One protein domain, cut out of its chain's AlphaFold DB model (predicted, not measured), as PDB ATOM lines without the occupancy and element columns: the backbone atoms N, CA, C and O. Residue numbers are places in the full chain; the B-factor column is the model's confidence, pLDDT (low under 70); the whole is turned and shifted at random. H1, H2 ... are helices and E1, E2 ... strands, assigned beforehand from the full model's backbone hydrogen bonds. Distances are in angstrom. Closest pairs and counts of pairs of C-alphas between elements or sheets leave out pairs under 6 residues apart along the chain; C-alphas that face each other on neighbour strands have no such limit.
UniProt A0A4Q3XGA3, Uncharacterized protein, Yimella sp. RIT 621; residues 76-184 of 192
ATOM      1  N   LYS A  76      -7.250 -58.018 104.316       95.06
ATOM      2  CA  LYS A  76      -5.822 -58.259 104.584       95.06
ATOM      3  C   LYS A  76      -5.104 -56.930 104.819       95.06
ATOM      4  O   LYS A  76      -5.352 -55.956 104.113       95.06
ATOM      5  N   GLU A  77      -4.205 -56.897 105.797       94.62
ATOM      6  CA  GLU A  77      -3.260 -55.791 105.981       94.62
ATOM      7  C   GLU A  77      -1.995 -56.079 105.165       94.62
ATOM      8  O   GLU A  77      -1.377 -57.130 105.332       94.62
ATOM      9  N   VAL A  78      -1.597 -55.148 104.298       93.12
ATOM     10  CA  VAL A  78      -0.349 -55.226 103.519       93.12
ATOM     11  C   VAL A  78       0.626 -54.136 103.954       93.12
ATOM     12  O   VAL A  78       0.214 -53.012 104.235       93.12
ATOM     13  N   THR A  79       1.919 -54.452 104.025       90.81
ATOM     14  CA  THR A  79       2.959 -53.494 104.437       90.81
ATOM     15  C   THR A  79       3.159 -52.409 103.380       90.81
ATOM     16  O   THR A  79       3.423 -52.716 102.219       90.81
ATOM     17  N   VAL A  80       3.095 -51.144 103.796       87.88
ATOM     18  CA  VAL A  80       3.415 -49.985 102.950       87.88
ATOM     19  C   VAL A  80       4.911 -50.000 102.625       87.88
ATOM     20  O   VAL A  80       5.740 -50.122 103.527       87.88
ATOM     21  N   LYS A  81       5.267 -49.880 101.342       83.81
ATOM     22  CA  LYS A  81       6.666 -49.873 100.881       83.81
ATOM     23  C   LYS A  81       7.417 -48.599 101.280       83.81
ATOM     24  O   LYS A  81       6.825 -47.526 101.414       83.81
ATOM     25  N   ASP A  82       8.740 -48.716 101.393       77.56
ATOM     26  CA  ASP A  82       9.638 -47.584 101.633       77.56
ATOM     27  C   ASP A  82       9.460 -46.478 100.581       77.56
ATOM     28  O   ASP A  82       9.222 -46.736  99.401       77.56
ATOM     29  N   GLY A  83       9.537 -45.221 101.027       74.56
ATOM     30  CA  GLY A  83       9.186 -44.041 100.227       74.56
ATOM     31  C   GLY A  83       7.677 -43.766 100.110       74.56
ATOM     32  O   GLY A  83       7.295 -42.696  99.638       74.56
ATOM     33  N   GLY A  84       6.820 -44.682 100.569       81.44
ATOM     34  CA  GLY A  84       5.382 -44.466 100.730       81.44
ATOM     35  C   GLY A  84       5.011 -43.528 101.898       81.44
ATOM     36  O   GLY A  84       5.877 -42.905 102.519       81.44
ATOM     37  N   PRO A  85       3.708 -43.405 102.218       82.44
ATOM     38  CA  PRO A  85       3.207 -42.499 103.252       82.44
ATOM     39  C   PRO A  85       3.688 -42.856 104.670       82.44
ATOM     40  O   PRO A  85       3.144 -43.743 105.324       82.44
ATOM     41  N   THR A  86       4.645 -42.087 105.195       77.81
ATOM     42  CA  THR A  86       5.333 -42.342 106.484       77.81
ATOM     43  C   THR A  86       4.432 -42.374 107.727       77.81
ATOM     44  O   THR A  86       4.848 -42.864 108.777       77.81
ATOM     45  N   GLY A  87       3.199 -41.868 107.631       77.75
ATOM     46  CA  GLY A  87       2.194 -41.951 108.694       77.75
ATOM     47  C   GLY A  87       1.559 -43.336 108.868       77.75
ATOM     48  O   GLY A  87       0.881 -43.555 109.869       77.75
ATOM     49  N   VAL A  88       1.748 -44.269 107.925       83.88
ATOM     50  CA  VAL A  88       1.068 -45.573 107.918       83.88
ATOM     51  C   VAL A  88       2.031 -46.704 107.554       83.88
ATOM     52  O   VAL A  88       2.743 -46.631 106.562       83.88
ATOM     53  N   LYS A  89       2.027 -47.773 108.362       87.19
ATOM     54  CA  LYS A  89       2.865 -48.968 108.153       87.19
ATOM     55  C   LYS A  89       2.157 -50.088 107.391       87.19
ATOM     56  O   LYS A  89       2.817 -50.838 106.679       87.19
ATOM     57  N   THR A  90       0.838 -50.210 107.539       91.56
ATOM     58  CA  THR A  90       0.021 -51.230 106.867       91.56
ATOM     59  C   THR A  90      -1.269 -50.632 106.318       91.56
ATOM     60  O   THR A  90      -1.811 -49.681 106.884       91.56
ATOM     61  N   TRP A  91      -1.746 -51.167 105.197       92.81
ATOM     62  CA  TRP A  91      -2.949 -50.700 104.511       92.81
ATOM     63  C   TRP A  91      -3.970 -51.834 104.340       92.81
ATOM     64  O   TRP A  91      -3.557 -52.958 104.041       92.81
ATOM     65  N   PRO A  92      -5.284 -51.570 104.486       94.81
ATOM     66  CA  PRO A  92      -6.313 -52.566 104.227       94.81
ATOM     67  C   PRO A  92      -6.499 -52.782 102.726       94.81
ATOM     68  O   PRO A  92      -6.657 -51.832 101.964       94.81
ATOM     69  N   VAL A  93      -6.548 -54.042 102.310       95.31
ATOM     70  CA  VAL A  93      -6.814 -54.480 100.933       95.31
ATOM     71  C   VAL A  93      -7.800 -55.657 100.992       95.31
ATOM     72  O   VAL A  93      -7.748 -56.414 101.966       95.31
ATOM     73  N   PRO A  94      -8.693 -55.857 100.002       94.31
ATOM     74  CA  PRO A  94      -9.514 -57.064  99.939       94.31
ATOM     75  C   PRO A  94      -8.633 -58.312  99.853       94.31
ATOM     76  O   PRO A  94      -7.730 -58.372  99.013       94.31
ATOM     77  N   ALA A  95      -8.856 -59.319 100.696       93.06
ATOM     78  CA  ALA A  95      -8.019 -60.515 100.707       93.06
ATOM     79  C   ALA A  95      -8.081 -61.262  99.368       93.06
ATOM     80  O   ALA A  95      -7.058 -61.760  98.896       93.06
ATOM     81  N   GLU A  96      -9.256 -61.232  98.745       93.38
ATOM     82  CA  GLU A  96      -9.624 -61.874  97.487       93.38
ATOM     83  C   GLU A  96      -9.060 -61.151  96.250       93.38
ATOM     84  O   GLU A  96      -8.994 -61.747  95.179       93.38
ATOM     85  N   ALA A  97      -8.635 -59.886  96.379       93.00
ATOM     86  CA  ALA A  97      -8.050 -59.124  95.276       93.00
ATOM     87  C   ALA A  97      -6.554 -59.422  95.102       93.00
ATOM     88  O   ALA A  97      -5.782 -59.418  96.071       93.00
ATOM     89  N   THR A  98      -6.126 -59.598  93.855       93.88
ATOM     90  CA  THR A  98      -4.711 -59.515  93.469       93.88
ATOM     91  C   THR A  98      -4.233 -58.076  93.669       93.88
ATOM     92  O   THR A  98      -4.995 -57.137  93.433       93.88
ATOM     93  N   LEU A  99      -2.994 -57.902  94.139       93.12
ATOM     94  CA  LEU A  99      -2.363 -56.593  94.311       93.12
ATOM     95  C   LEU A  99      -1.127 -56.502  93.423       93.12
ATOM     96  O   LEU A  99      -0.179 -57.266  93.596       93.12
ATOM     97  N   ASP A 100      -1.156 -55.530  92.522       90.00
ATOM     98  CA  ASP A 100      -0.153 -55.293  91.495       90.00
ATOM     99  C   ASP A 100       0.521 -53.938  91.783       90.00
ATOM    100  O   ASP A 100      -0.035 -52.875  91.501       90.00
ATOM    101  N   GLU A 101       1.694 -53.941  92.427       84.62
ATOM    102  CA  GLU A 101       2.392 -52.696  92.794       84.62
ATOM    103  C   GLU A 101       2.849 -51.913  91.554       84.62
ATOM    104  O   GLU A 101       3.496 -52.458  90.657       84.62
ATOM    105  N   LEU A 102       2.550 -50.610  91.519       79.88
ATOM    106  CA  LEU A 102       2.982 -49.732  90.433       79.88
ATOM    107  C   LEU A 102       4.403 -49.209  90.695       79.88
ATOM    108  O   LEU A 102       4.864 -49.114  91.834       79.88
ATOM    109  N   ALA A 103       5.124 -48.901  89.616       63.44
ATOM    110  CA  ALA A 103       6.573 -48.728  89.643       63.44
ATOM    111  C   ALA A 103       7.052 -47.476  90.412       63.44
ATOM    112  O   ALA A 103       7.242 -46.404  89.839       63.44
ATOM    113  N   GLY A 104       7.357 -47.671  91.696       56.91
ATOM    114  CA  GLY A 104       8.139 -46.757  92.530       56.91
ATOM    115  C   GLY A 104       7.319 -45.708  93.303       56.91
ATOM    116  O   GLY A 104       6.255 -45.274  92.857       56.91
ATOM    117  N   PRO A 105       7.810 -45.265  94.477       57.00
ATOM    118  CA  PRO A 105       7.128 -44.268  95.291       57.00
ATOM    119  C   PRO A 105       7.267 -42.860  94.692       57.00
ATOM    120  O   PRO A 105       8.267 -42.169  94.896       57.00
ATOM    121  N   PHE A 106       6.258 -42.402  93.951       64.12
ATOM    122  CA  PHE A 106       6.272 -41.063  93.360       64.12
ATOM    123  C   PHE A 106       5.947 -39.991  94.417       64.12
ATOM    124  O   PHE A 106       4.821 -39.910  94.913       64.12
ATOM    125  N   ASN A 107       6.937 -39.160  94.757       66.69
ATOM    126  CA  ASN A 107       6.816 -38.000  95.654       66.69
ATOM    127  C   ASN A 107       6.129 -38.301  97.007       66.69
ATOM    128  O   ASN A 107       5.163 -37.639  97.379       66.69
ATOM    129  N   GLY A 108       6.606 -39.309  97.748       77.44
ATOM    130  CA  GLY A 108       6.051 -39.649  99.070       77.44
ATOM    131  C   GLY A 108       4.689 -40.352  99.023       77.44
ATOM    132  O   GLY A 108       3.942 -40.321 100.010       77.44
ATOM    133  N   SER A 109       4.358 -40.949  97.872       83.69
ATOM    134  CA  SER A 109       3.111 -41.670  97.604       83.69
ATOM    135  C   SER A 109       3.394 -43.121  97.227       83.69
ATOM    136  O   SER A 109       4.319 -43.387  96.466       83.69
ATOM    137  N   TRP A 110       2.564 -44.045  97.699       88.94
ATOM    138  CA  TRP A 110       2.554 -45.446  97.280       88.94
ATOM    139  C   TRP A 110       1.335 -45.696  96.384       88.94
ATOM    140  O   TRP A 110       0.252 -45.175  96.654       88.94
ATOM    141  N   GLN A 111       1.524 -46.437  95.291       90.12
ATOM    142  CA  GLN A 111       0.499 -46.686  94.277       90.12
ATOM    143  C   GLN A 111       0.494 -48.166  93.892       90.12
ATOM    144  O   GLN A 111       1.553 -48.770  93.715       90.12
ATOM    145  N   PHE A 112      -0.693 -48.745  93.751       91.31
ATOM    146  CA  PHE A 112      -0.887 -50.128  93.316       91.31
ATOM    147  C   PHE A 112      -2.231 -50.275  92.606       91.31
ATOM    148  O   PHE A 112      -3.177 -49.537  92.885       91.31
ATOM    149  N   SER A 113      -2.326 -51.247  91.709       92.75
ATOM    150  CA  SER A 113      -3.598 -51.694  91.151       92.75
ATOM    151  C   SER A 113      -4.145 -52.876  91.948       92.75
ATOM    152  O   SER A 113      -3.394 -53.649  92.546       92.75
ATOM    153  N   LEU A 114      -5.471 -53.004  91.966       93.94
ATOM    154  CA  LEU A 114      -6.185 -54.168  92.472       93.94
ATOM    155  C   LEU A 114      -7.019 -54.788  91.355       93.94
ATOM    156  O   LEU A 114      -7.782 -54.092  90.678       93.94
ATOM    157  N   SER A 115      -6.875 -56.099  91.198       93.25
ATOM    158  CA  SER A 115      -7.489 -56.901  90.139       93.25
ATOM    159  C   SER A 115      -8.083 -58.205  90.707       93.25
ATOM    160  O   SER A 115      -7.958 -58.502  91.898       93.25
ATOM    161  N   GLY A 116      -8.809 -58.973  89.887       90.69
ATOM    162  CA  GLY A 116      -9.441 -60.243  90.291       90.69
ATOM    163  C   GLY A 116     -10.768 -60.124  91.061       90.69
ATOM    164  O   GLY A 116     -11.471 -61.119  91.212       90.69
ATOM    165  N   VAL A 117     -11.155 -58.917  91.486       91.31
ATOM    166  CA  VAL A 117     -12.448 -58.609  92.124       91.31
ATOM    167  C   VAL A 117     -13.108 -57.437  91.377       91.31
ATOM    168  O   VAL A 117     -12.395 -56.512  90.992       91.31
ATOM    169  N   PRO A 118     -14.442 -57.429  91.168       91.50
ATOM    170  CA  PRO A 118     -15.132 -56.318  90.509       91.50
ATOM    171  C   PRO A 118     -14.905 -54.957  91.188       91.50
ATOM    172  O   PRO A 118     -14.973 -54.836  92.416       91.50
ATOM    173  N   SER A 119     -14.644 -53.924  90.382       91.88
ATOM    174  CA  SER A 119     -14.238 -52.591  90.847       91.88
ATOM    175  C   SER A 119     -15.238 -51.949  91.813       91.88
ATOM    176  O   SER A 119     -14.824 -51.313  92.779       91.88
ATOM    177  N   ASP A 120     -16.540 -52.161  91.612       91.81
ATOM    178  CA  ASP A 120     -17.625 -51.689  92.483       91.81
ATOM    179  C   ASP A 120     -17.530 -52.264  93.907       91.81
ATOM    180  O   ASP A 120     -17.761 -51.549  94.889       91.81
ATOM    181  N   GLN A 121     -17.116 -53.526  94.041       93.00
ATOM    182  CA  GLN A 121     -16.919 -54.183  95.333       93.00
ATOM    183  C   GLN A 121     -15.640 -53.682  96.016       93.00
ATOM    184  O   GLN A 121     -15.647 -53.472  97.228       93.00
ATOM    185  N   ILE A 122     -14.575 -53.400  95.255       93.31
ATOM    186  CA  ILE A 122     -13.338 -52.803  95.791       93.31
ATOM    187  C   ILE A 122     -13.584 -51.358  96.266       93.31
ATOM    188  O   ILE A 122     -13.146 -50.976  97.353       93.31
ATOM    189  N   ILE A 123     -14.338 -50.559  95.502       93.62
ATOM    190  CA  ILE A 123     -14.764 -49.204  95.897       93.62
ATOM    191  C   ILE A 123     -15.625 -49.267  97.172       93.62
ATOM    192  O   ILE A 123     -15.360 -48.545  98.134       93.62
ATOM    193  N   SER A 124     -16.597 -50.184  97.219       94.06
ATOM    194  CA  SER A 124     -17.472 -50.397  98.386       94.06
ATOM    195  C   SER A 124     -16.719 -50.887  99.630       94.06
ATOM    196  O   SER A 124     -17.102 -50.559 100.755       94.06
ATOM    197  N   PHE A 125     -15.650 -51.669  99.454       94.75
ATOM    198  CA  PHE A 125     -14.741 -52.077 100.528       94.75
ATOM    199  C   PHE A 125     -13.994 -50.871 101.101       94.75
ATOM    200  O   PHE A 125     -14.027 -50.654 102.316       94.75
ATOM    201  N   TYR A 126     -13.378 -50.052 100.241       95.06
ATOM    202  CA  TYR A 126     -12.628 -48.882 100.694       95.06
ATOM    203  C   TYR A 126     -13.516 -47.845 101.372       95.06
ATOM    204  O   TYR A 126     -13.117 -47.310 102.400       95.06
ATOM    205  N   GLU A 127     -14.733 -47.609 100.881       94.81
ATOM    206  CA  GLU A 127     -15.699 -46.740 101.559       94.81
ATOM    207  C   GLU A 127     -15.917 -47.159 103.017       94.81
ATOM    208  O   GLU A 127     -15.758 -46.344 103.931       94.81
ATOM    209  N   LYS A 128     -16.251 -48.435 103.238       93.81
ATOM    210  CA  LYS A 128     -16.554 -48.979 104.566       93.81
ATOM    211  C   LYS A 128     -15.329 -48.932 105.478       93.81
ATOM    212  O   LYS A 128     -15.411 -48.412 106.590       93.81
ATOM    213  N   GLU A 129     -14.191 -49.448 105.015       94.00
ATOM    214  CA  GLU A 129     -13.006 -49.625 105.860       94.00
ATOM    215  C   GLU A 129     -12.262 -48.304 106.131       94.00
ATOM    216  O   GLU A 129     -11.747 -48.115 107.233       94.00
ATOM    217  N   LEU A 130     -12.270 -47.343 105.197       93.31
ATOM    218  CA  LEU A 130     -11.730 -45.998 105.439       93.31
ATOM    219  C   LEU A 130     -12.623 -45.196 106.394       93.31
ATOM    220  O   LEU A 130     -12.111 -44.594 107.340       93.31
ATOM    221  N   THR A 131     -13.949 -45.245 106.225       92.62
ATOM    222  CA  THR A 131     -14.890 -44.578 107.148       92.62
ATOM    223  C   THR A 131     -14.753 -45.139 108.568       92.62
ATOM    224  O   THR A 131     -14.631 -44.381 109.529       92.62
ATOM    225  N   LYS A 132     -14.657 -46.468 108.706       92.44
ATOM    226  CA  LYS A 132     -14.400 -47.172 109.977       92.44
ATOM    227  C   LYS A 132     -13.060 -46.792 110.630       92.44
ATOM    228  O   LYS A 132     -12.957 -46.815 111.852       92.44
ATOM    229  N   ARG A 133     -12.047 -46.408 109.843       89.00
ATOM    230  CA  ARG A 133     -10.741 -45.899 110.320       89.00
ATOM    231  C   ARG A 133     -10.716 -44.377 110.549       89.00
ATOM    232  O   ARG A 133      -9.659 -43.820 110.843       89.00
ATOM    233  N   GLY A 134     -11.866 -43.705 110.448       90.25
ATOM    234  CA  GLY A 134     -12.027 -42.277 110.737       90.25
ATOM    235  C   GLY A 134     -11.607 -41.327 109.611       90.25
ATOM    236  O   GLY A 134     -11.549 -40.118 109.834       90.25
ATOM    237  N   TYR A 135     -11.324 -41.837 108.408       91.12
ATOM    238  CA  TYR A 135     -11.055 -40.992 107.243       91.12
ATOM    239  C   TYR A 135     -12.347 -40.338 106.739       91.12
ATOM    240  O   TYR A 135     -13.413 -40.954 106.727       91.12
ATOM    241  N   LYS A 136     -12.247 -39.102 106.237       92.12
ATOM    242  CA  LYS A 136     -13.349 -38.449 105.518       92.12
ATOM    243  C   LYS A 136     -13.321 -38.885 104.056       92.12
ATOM    244  O   LYS A 136     -12.354 -38.577 103.358       92.12
ATOM    245  N   VAL A 137     -14.370 -39.576 103.613       93.12
ATOM    246  CA  VAL A 137     -14.516 -40.132 102.257       93.12
ATOM    247  C   VAL A 137     -15.409 -39.241 101.385       93.12
ATOM    248  O   VAL A 137     -16.431 -38.735 101.842       93.12
ATOM    249  N   VAL A 138     -15.036 -39.079 100.115       92.94
ATOM    250  CA  VAL A 138     -15.793 -38.400  99.049       92.94
ATOM    251  C   VAL A 138     -15.902 -39.359  97.860       92.94
ATOM    252  O   VAL A 138     -14.944 -40.066  97.562       92.94
ATOM    253  N   LYS A 139     -17.047 -39.401  97.170       93.19
ATOM    254  CA  LYS A 139     -17.285 -40.301  96.022       93.19
ATOM    255  C   LYS A 139     -17.442 -39.528  94.715       93.19
ATOM    256  O   LYS A 139     -17.854 -38.372  94.746       93.19
ATOM    257  N   ASN A 140     -17.215 -40.210  93.592       91.31
ATOM    258  CA  ASN A 140     -17.674 -39.841  92.247       91.31
ATOM    259  C   ASN A 140     -17.443 -38.366  91.877       91.31
ATOM    260  O   ASN A 140     -18.371 -37.658  91.481       91.31
ATOM    261  N   TYR A 141     -16.202 -37.900  92.008       87.69
ATOM    262  CA  TYR A 141     -15.811 -36.527  91.693       87.69
ATOM    263  C   TYR A 141     -14.726 -36.492  90.615       87.69
ATOM    264  O   TYR A 141     -14.096 -37.501  90.300       87.69
ATOM    265  N   LYS A 142     -14.495 -35.315  90.030       86.75
ATOM    266  CA  LYS A 142     -13.373 -35.095  89.116       86.75
ATOM    267  C   LYS A 142     -12.200 -34.486  89.876       86.75
ATOM    268  O   LYS A 142     -12.332 -33.402  90.441       86.75
ATOM    269  N   ALA A 143     -11.050 -35.150  89.866       80.62
ATOM    270  CA  ALA A 143      -9.804 -34.571  90.351       80.62
ATOM    271  C   ALA A 143      -9.114 -33.809  89.214       80.62
ATOM    272  O   ALA A 143      -8.846 -34.379  88.155       80.62
ATOM    273  N   LYS A 144      -8.798 -32.527  89.429       78.12
ATOM    274  CA  LYS A 144      -7.988 -31.747  88.489       78.12
ATOM    275  C   LYS A 144      -6.504 -31.983  88.766       78.12
ATOM    276  O   LYS A 144      -6.007 -31.588  89.817       78.12
ATOM    277  N   ILE A 145      -5.797 -32.593  87.818       69.75
ATOM    278  CA  ILE A 145      -4.348 -32.822  87.880       69.75
ATOM    279  C   ILE A 145      -3.694 -32.062  86.723       69.75
ATOM    280  O   ILE A 145      -3.753 -32.464  85.560       69.75
ATOM    281  N   GLY A 146      -3.104 -30.908  87.048       77.62
ATOM    282  CA  GLY A 146      -2.593 -29.960  86.058       77.62
ATOM    283  C   GLY A 146      -3.721 -29.405  85.181       77.62
ATOM    284  O   GLY A 146      -4.616 -28.712  85.671       77.62
ATOM    285  N   VAL A 147      -3.672 -29.716  83.884       78.56
ATOM    286  CA  VAL A 147      -4.709 -29.346  82.900       78.56
ATOM    287  C   VAL A 147      -5.806 -30.406  82.734       78.56
ATOM    288  O   VAL A 147      -6.837 -30.106  82.143       78.56
ATOM    289  N   ASN A 148      -5.609 -31.619  83.257       72.31
ATOM    290  CA  ASN A 148      -6.513 -32.748  83.042       72.31
ATOM    291  C   ASN A 148      -7.540 -32.875  84.173       72.31
ATOM    292  O   ASN A 148      -7.206 -32.699  85.345       72.31
ATOM    293  N   GLU A 149      -8.767 -33.267  83.834       82.81
ATOM    294  CA  GLU A 149      -9.744 -33.785  84.793       82.81
ATOM    295  C   GLU A 149      -9.753 -35.317  84.733       82.81
ATOM    296  O   GLU A 149      -9.979 -35.891  83.669       82.81
ATOM    297  N   LEU A 150      -9.541 -35.981  85.870       81.44
ATOM    298  CA  LEU A 150      -9.630 -37.437  85.987       81.44
ATOM    299  C   LEU A 150     -10.848 -37.831  86.837       81.44
ATOM    300  O   LEU A 150     -11.049 -37.242  87.904       81.44
ATOM    301  N   PRO A 151     -11.665 -38.811  86.408       86.06
ATOM    302  CA  PRO A 151     -12.760 -39.326  87.220       86.06
ATOM    303  C   PRO A 151     -12.200 -40.153  88.383       86.06
ATOM    304  O   PRO A 151     -11.503 -41.142  88.171       86.06
ATOM    305  N   VAL A 152     -12.524 -39.759  89.612       89.50
ATOM    306  CA  VAL A 152     -12.160 -40.471  90.840       89.50
ATOM    307  C   VAL A 152     -13.427 -41.061  91.447       89.50
ATOM    308  O   VAL A 152     -14.358 -40.336  91.807       89.50
ATOM    309  N   ALA A 153     -13.461 -42.389  91.566       92.38
ATOM    310  CA  ALA A 153     -14.601 -43.104  92.130       92.38
ATOM    311  C   ALA A 153     -14.715 -42.861  93.642       92.38
ATOM    312  O   ALA A 153     -15.811 -42.660  94.168       92.38
ATOM    313  N   LEU A 154     -13.575 -42.817  94.338       94.06
ATOM    314  CA  LEU A 154     -13.506 -42.572  95.774       94.06
ATOM    315  C   LEU A 154     -12.217 -41.826  96.122       94.06
ATOM    316  O   LEU A 154     -11.141 -42.225  95.702       94.06
ATOM    317  N   GLY A 155     -12.302 -40.758  96.907       92.50
ATOM    318  CA  GLY A 155     -11.155 -40.058  97.482       92.50
ATOM    319  C   GLY A 155     -11.297 -39.951  98.992       92.50
ATOM    320  O   GLY A 155     -12.413 -39.955  99.514       92.50
ATOM    321  N   TRP A 156     -10.184 -39.862  99.713       93.06
ATOM    322  CA  TRP A 156     -10.209 -39.723 101.168       93.06
ATOM    323  C   TRP A 156      -9.178 -38.731 101.698       93.06
ATOM    324  O   TRP A 156      -8.125 -38.486 101.106       93.06
ATOM    325  N   SER A 157      -9.494 -38.177 102.867       88.56
ATOM    326  CA  SER A 157      -8.609 -37.309 103.637       88.56
ATOM    327  C   SER A 157      -8.511 -37.779 105.084       88.56
ATOM    328  O   SER A 157      -9.517 -38.064 105.740       88.56
ATOM    329  N   GLY A 158      -7.275 -37.888 105.562       79.62
ATOM    330  CA  GLY A 158      -6.950 -38.227 106.936       79.62
ATOM    331  C   GLY A 158      -6.922 -37.013 107.865       79.62
ATOM    332  O   GLY A 158      -6.774 -35.866 107.439       79.62
ATOM    333  N   ASN A 159      -7.018 -37.268 109.167       76.69
ATOM    334  CA  ASN A 159      -6.751 -36.270 110.190       76.69
ATOM    335  C   ASN A 159      -5.249 -35.930 110.235       76.69
ATOM    336  O   ASN A 159      -4.413 -36.749 110.631       76.69
ATOM    337  N   ALA A 160      -4.912 -34.689 109.881       70.69
ATOM    338  CA  ALA A 160      -3.536 -34.196 109.852       70.69
ATOM    339  C   ALA A 160      -2.830 -34.260 111.222       70.69
ATOM    340  O   ALA A 160      -1.629 -34.522 111.264       70.69
ATOM    341  N   ALA A 161      -3.554 -34.095 112.338       70.75
ATOM    342  CA  ALA A 161      -2.983 -34.217 113.685       70.75
ATOM    343  C   ALA A 161      -2.564 -35.662 114.017       70.75
ATOM    344  O   ALA A 161      -1.635 -35.884 114.790       70.75
ATOM    345  N   GLN A 162      -3.206 -36.647 113.382       70.38
ATOM    346  CA  GLN A 162      -2.882 -38.074 113.488       70.38
ATOM    347  C   GLN A 162      -1.914 -38.540 112.382       70.38
ATOM    348  O   GLN A 162      -1.672 -39.736 112.249       70.38
ATOM    349  N   LYS A 163      -1.368 -37.612 111.575       76.75
ATOM    350  CA  LYS A 163      -0.513 -37.875 110.396       76.75
ATOM    351  C   LYS A 163      -1.127 -38.843 109.369       76.75
ATOM    352  O   LYS A 163      -0.399 -39.450 108.584       76.75
ATOM    353  N   GLN A 164      -2.452 -38.983 109.355       82.25
ATOM    354  CA  GLN A 164      -3.137 -39.873 108.421       82.25
ATOM    355  C   GLN A 164      -2.982 -39.370 106.964       82.25
ATOM    356  O   GLN A 164      -3.032 -38.158 106.728       82.25
ATOM    357  N   PRO A 165      -2.803 -40.277 105.986       86.25
ATOM    358  CA  PRO A 165      -2.594 -39.942 104.582       86.25
ATOM    359  C   PRO A 165      -3.882 -39.519 103.865       86.25
ATOM    360  O   PRO A 165      -4.995 -39.598 104.388       86.25
ATOM    361  N   TYR A 166      -3.698 -39.105 102.619       89.00
ATOM    362  CA  TYR A 166      -4.745 -38.780 101.655       89.00
ATOM    363  C   TYR A 166      -4.672 -39.792 100.507       89.00
ATOM    364  O   TYR A 166      -3.673 -40.503 100.379       89.00
ATOM    365  N   GLY A 167      -5.689 -39.864  99.652       90.62
ATOM    366  CA  GLY A 167      -5.592 -40.711  98.466       90.62
ATOM    367  C   GLY A 167      -6.868 -40.851  97.654       90.62
ATOM    368  O   GLY A 167      -7.881 -40.206  97.940       90.62
ATOM    369  N   THR A 168      -6.779 -41.677  96.613       92.56
ATOM    370  CA  THR A 168      -7.820 -41.886  95.598       92.56
ATOM    371  C   THR A 168      -7.878 -43.334  95.113       92.56
ATOM    372  O   THR A 168      -6.840 -43.960  94.904       92.56
ATOM    373  N   VAL A 169      -9.093 -43.821  94.855       93.62
ATOM    374  CA  VAL A 169      -9.416 -45.000  94.044       93.62
ATOM    375  C   VAL A 169      -9.963 -44.521  92.697       93.62
ATOM    376  O   VAL A 169     -10.965 -43.797  92.640       93.62
ATOM    377  N   THR A 170      -9.331 -44.965  91.618       93.25
ATOM    378  CA  THR A 170      -9.702 -44.666  90.230       93.25
ATOM    379  C   THR A 170      -9.998 -45.976  89.503       93.25
ATOM    380  O   THR A 170      -9.224 -46.923  89.615       93.25
ATOM    381  N   GLU A 171     -11.101 -46.056  88.757       90.88
ATOM    382  CA  GLU A 171     -11.408 -47.231  87.925       90.88
ATOM    383  C   GLU A 171     -10.389 -47.374  86.788       90.88
ATOM    384  O   GLU A 171     -10.259 -46.469  85.961       90.88
ATOM    385  N   ASP A 172      -9.722 -48.529  86.693       84.12
ATOM    386  CA  ASP A 172      -8.951 -48.882  85.501       84.12
ATOM    387  C   ASP A 172      -9.829 -49.719  84.564       84.12
ATOM    388  O   ASP A 172     -10.016 -50.929  84.738       84.12
ATOM    389  N   LYS A 173     -10.385 -49.041  83.556       75.31
ATOM    390  CA  LYS A 173     -11.280 -49.630  82.547       75.31
ATOM    391  C   LYS A 173     -10.551 -50.421  81.461       75.31
ATOM    392  O   LYS A 173     -11.220 -51.033  80.635       75.31
ATOM    393  N   LEU A 174      -9.217 -50.401  81.446       74.38
ATOM    394  CA  LEU A 174      -8.390 -51.172  80.517       74.38
ATOM    395  C   LEU A 174      -7.867 -52.451  81.185       74.38
ATOM    396  O   LEU A 174      -7.874 -53.504  80.555       74.38
ATOM    397  N   ALA A 175      -7.475 -52.377  82.461       73.25
ATOM    398  CA  ALA A 175      -7.044 -53.531  83.254       73.25
ATOM    399  C   ALA A 175      -8.203 -54.318  83.900       73.25
ATOM    400  O   ALA A 175      -8.004 -55.457  84.318       73.25
ATOM    401  N   GLY A 176      -9.407 -53.739  83.992       75.75
ATOM    402  CA  GLY A 176     -10.573 -54.397  84.596       75.75
ATOM    403  C   GLY A 176     -10.524 -54.430  86.128       75.75
ATOM    404  O   GLY A 176     -10.853 -55.448  86.735       75.75
ATOM    405  N   GLY A 177     -10.089 -53.331  86.748       87.88
ATOM    406  CA  GLY A 177      -9.888 -53.240  88.196       87.88
ATOM    407  C   GLY A 177      -9.938 -51.802  88.710       87.88
ATOM    408  O   GLY A 177     -10.685 -50.964  88.189       87.88
ATOM    409  N   VAL A 178      -9.145 -51.499  89.738       92.75
ATOM    410  CA  VAL A 178      -8.940 -50.124  90.225       92.75
ATOM    411  C   VAL A 178      -7.466 -49.842  90.485       92.75
ATOM    412  O   VAL A 178      -6.741 -50.718  90.946       92.75
ATOM    413  N   MET A 179      -7.041 -48.602  90.262       92.50
ATOM    414  CA  MET A 179      -5.777 -48.071  90.765       92.50
ATOM    415  C   MET A 179      -6.031 -47.328  92.081       92.50
ATOM    416  O   MET A 179      -6.973 -46.536  92.189       92.50
ATOM    417  N   VAL A 180      -5.199 -47.598  93.083       92.56
ATOM    418  CA  VAL A 180      -5.236 -46.990  94.413       92.56
ATOM    419  C   VAL A 180      -3.944 -46.202  94.615       92.56
ATOM    420  O   VAL A 180      -2.850 -46.763  94.564       92.56
ATOM    421  N   ALA A 181      -4.070 -44.904  94.881       90.56
ATOM    422  CA  ALA A 181      -2.953 -44.024  95.205       90.56
ATOM    423  C   ALA A 181      -3.104 -43.494  96.634       90.56
ATOM    424  O   ALA A 181      -4.126 -42.897  96.968       90.56
ATOM    425  N   ILE A 182      -2.079 -43.690  97.465       89.81
ATOM    426  CA  ILE A 182      -2.030 -43.245  98.861       89.81
ATOM    427  C   ILE A 182      -0.835 -42.304  99.006       89.81
ATOM    428  O   ILE A 182       0.296 -42.691  98.718       89.81
ATOM    429  N   THR A 183      -1.054 -41.078  99.469       86.62
ATOM    430  CA  THR A 183      -0.014 -40.047  99.538       86.62
ATOM    431  C   THR A 183       0.163 -39.489 100.946       86.62
ATOM    432  O   THR A 183      -0.800 -39.315 101.704       86.62
ATOM    433  N   SER A 184       1.417 -39.198 101.304       75.88
ATOM    434  CA  SER A 184       1.726 -38.301 102.421       75.88
ATOM    435  C   SER A 184       0.989 -36.978 102.211       75.88
ATOM    436  O   SER A 184       0.868 -36.537 101.074       75.88
TER     437      SER A 184
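What this domain is: This is residues 76 to 184 of the 192 residues of an uncharacterized protein of Yimella sp. RIT 621 (UniProt A0A4Q3XGA3). One six-stranded, twisted antiparallel sheet is covered on one face by a single helix, H1, with the small hairpin E1 and E2 next to the helix on that same side, E2 nearer to H1. At one edge of the sheet the long hairpin E5 and E6 bends sharply, and its far half, with the turn at residues 146 to 147, swings away from H1 as an arm. The 109 printed residues hold one named helix and eight named strands, in the order E1 E2 E3 E4 H1 E5 E6 E7 E8; the large sheet runs E3 E4 E8 E7 E6 E5, and the class is mixed, helices and strands. The whole is compact, with a radius of gyration of the C-alphas of 13.0 A, and spans 35 by 35 by 28 A.

Where its parts are: E1, residues 76 to 79, begins at C-alpha 76 at (-5.822, -58.259, 104.584), and E2 is residues 90 to 94. E3, residues 98 to 101, is followed by E4, residues 109 to 115, 20.0 A long. H1, residues 119 to 132, measures 19.9 A from C-alpha 119 at (-14.238, -52.591, 90.847). E5, residues 136 to 145, is 20.6 A long and E6, residues 148 to 157, 21.2 A. E7, residues 166 to 172, is 19.5 A long. E8, residues 177 to 183, is 20.0 A long and ends at C-alpha 183 at (-0.014, -40.047, 99.538).

How they stand to each other: E5 bends by 93 degrees at residue 140 and E6 by 90 degrees at residue 153; in this hairpin N 138 and O 155 are 2.8 A apart. E5, E6, E7 and E8 form a meander, each strand the antiparallel neighbour of the one before. Between the neighbours E7 and E6, N 169 and O 154 are within hydrogen-bond range at 2.7 A, and between the neighbours E8 and E7, N 179 and O 170 are within hydrogen-bond range at 2.8 A. E4 and E8 are antiparallel at 165 degrees, with N 110 and O 182 at 2.8 A. Edge strand E3 pairs with E4 in a hairpin, N 113 and O 100 at 2.8 A. H1 is on this sheet, two layers with the helix on one face; the closest C-alphas of H1 and E8 are Ser 119 and Gly 177, 5.1 A. In H1 every O i to N i+4 pair is within hydrogen-bond range. The hairpin E1 and E2 has N 78 and O 91 at 3.0 A, and the closest C-alphas of E2 and H1 are Pro 94 and Ile 122, 7.1 A. E2 and E4 are only just apart, at 8.5 A.

The domain as a whole: The C-alphas farthest apart are those of Ala 161 and Leu 174, 37.6 A. The printed part has no cut, and no link is long. The mean pLDDT of the printed part is 86.2; residues 103 to 107 and residue 145 are under 70.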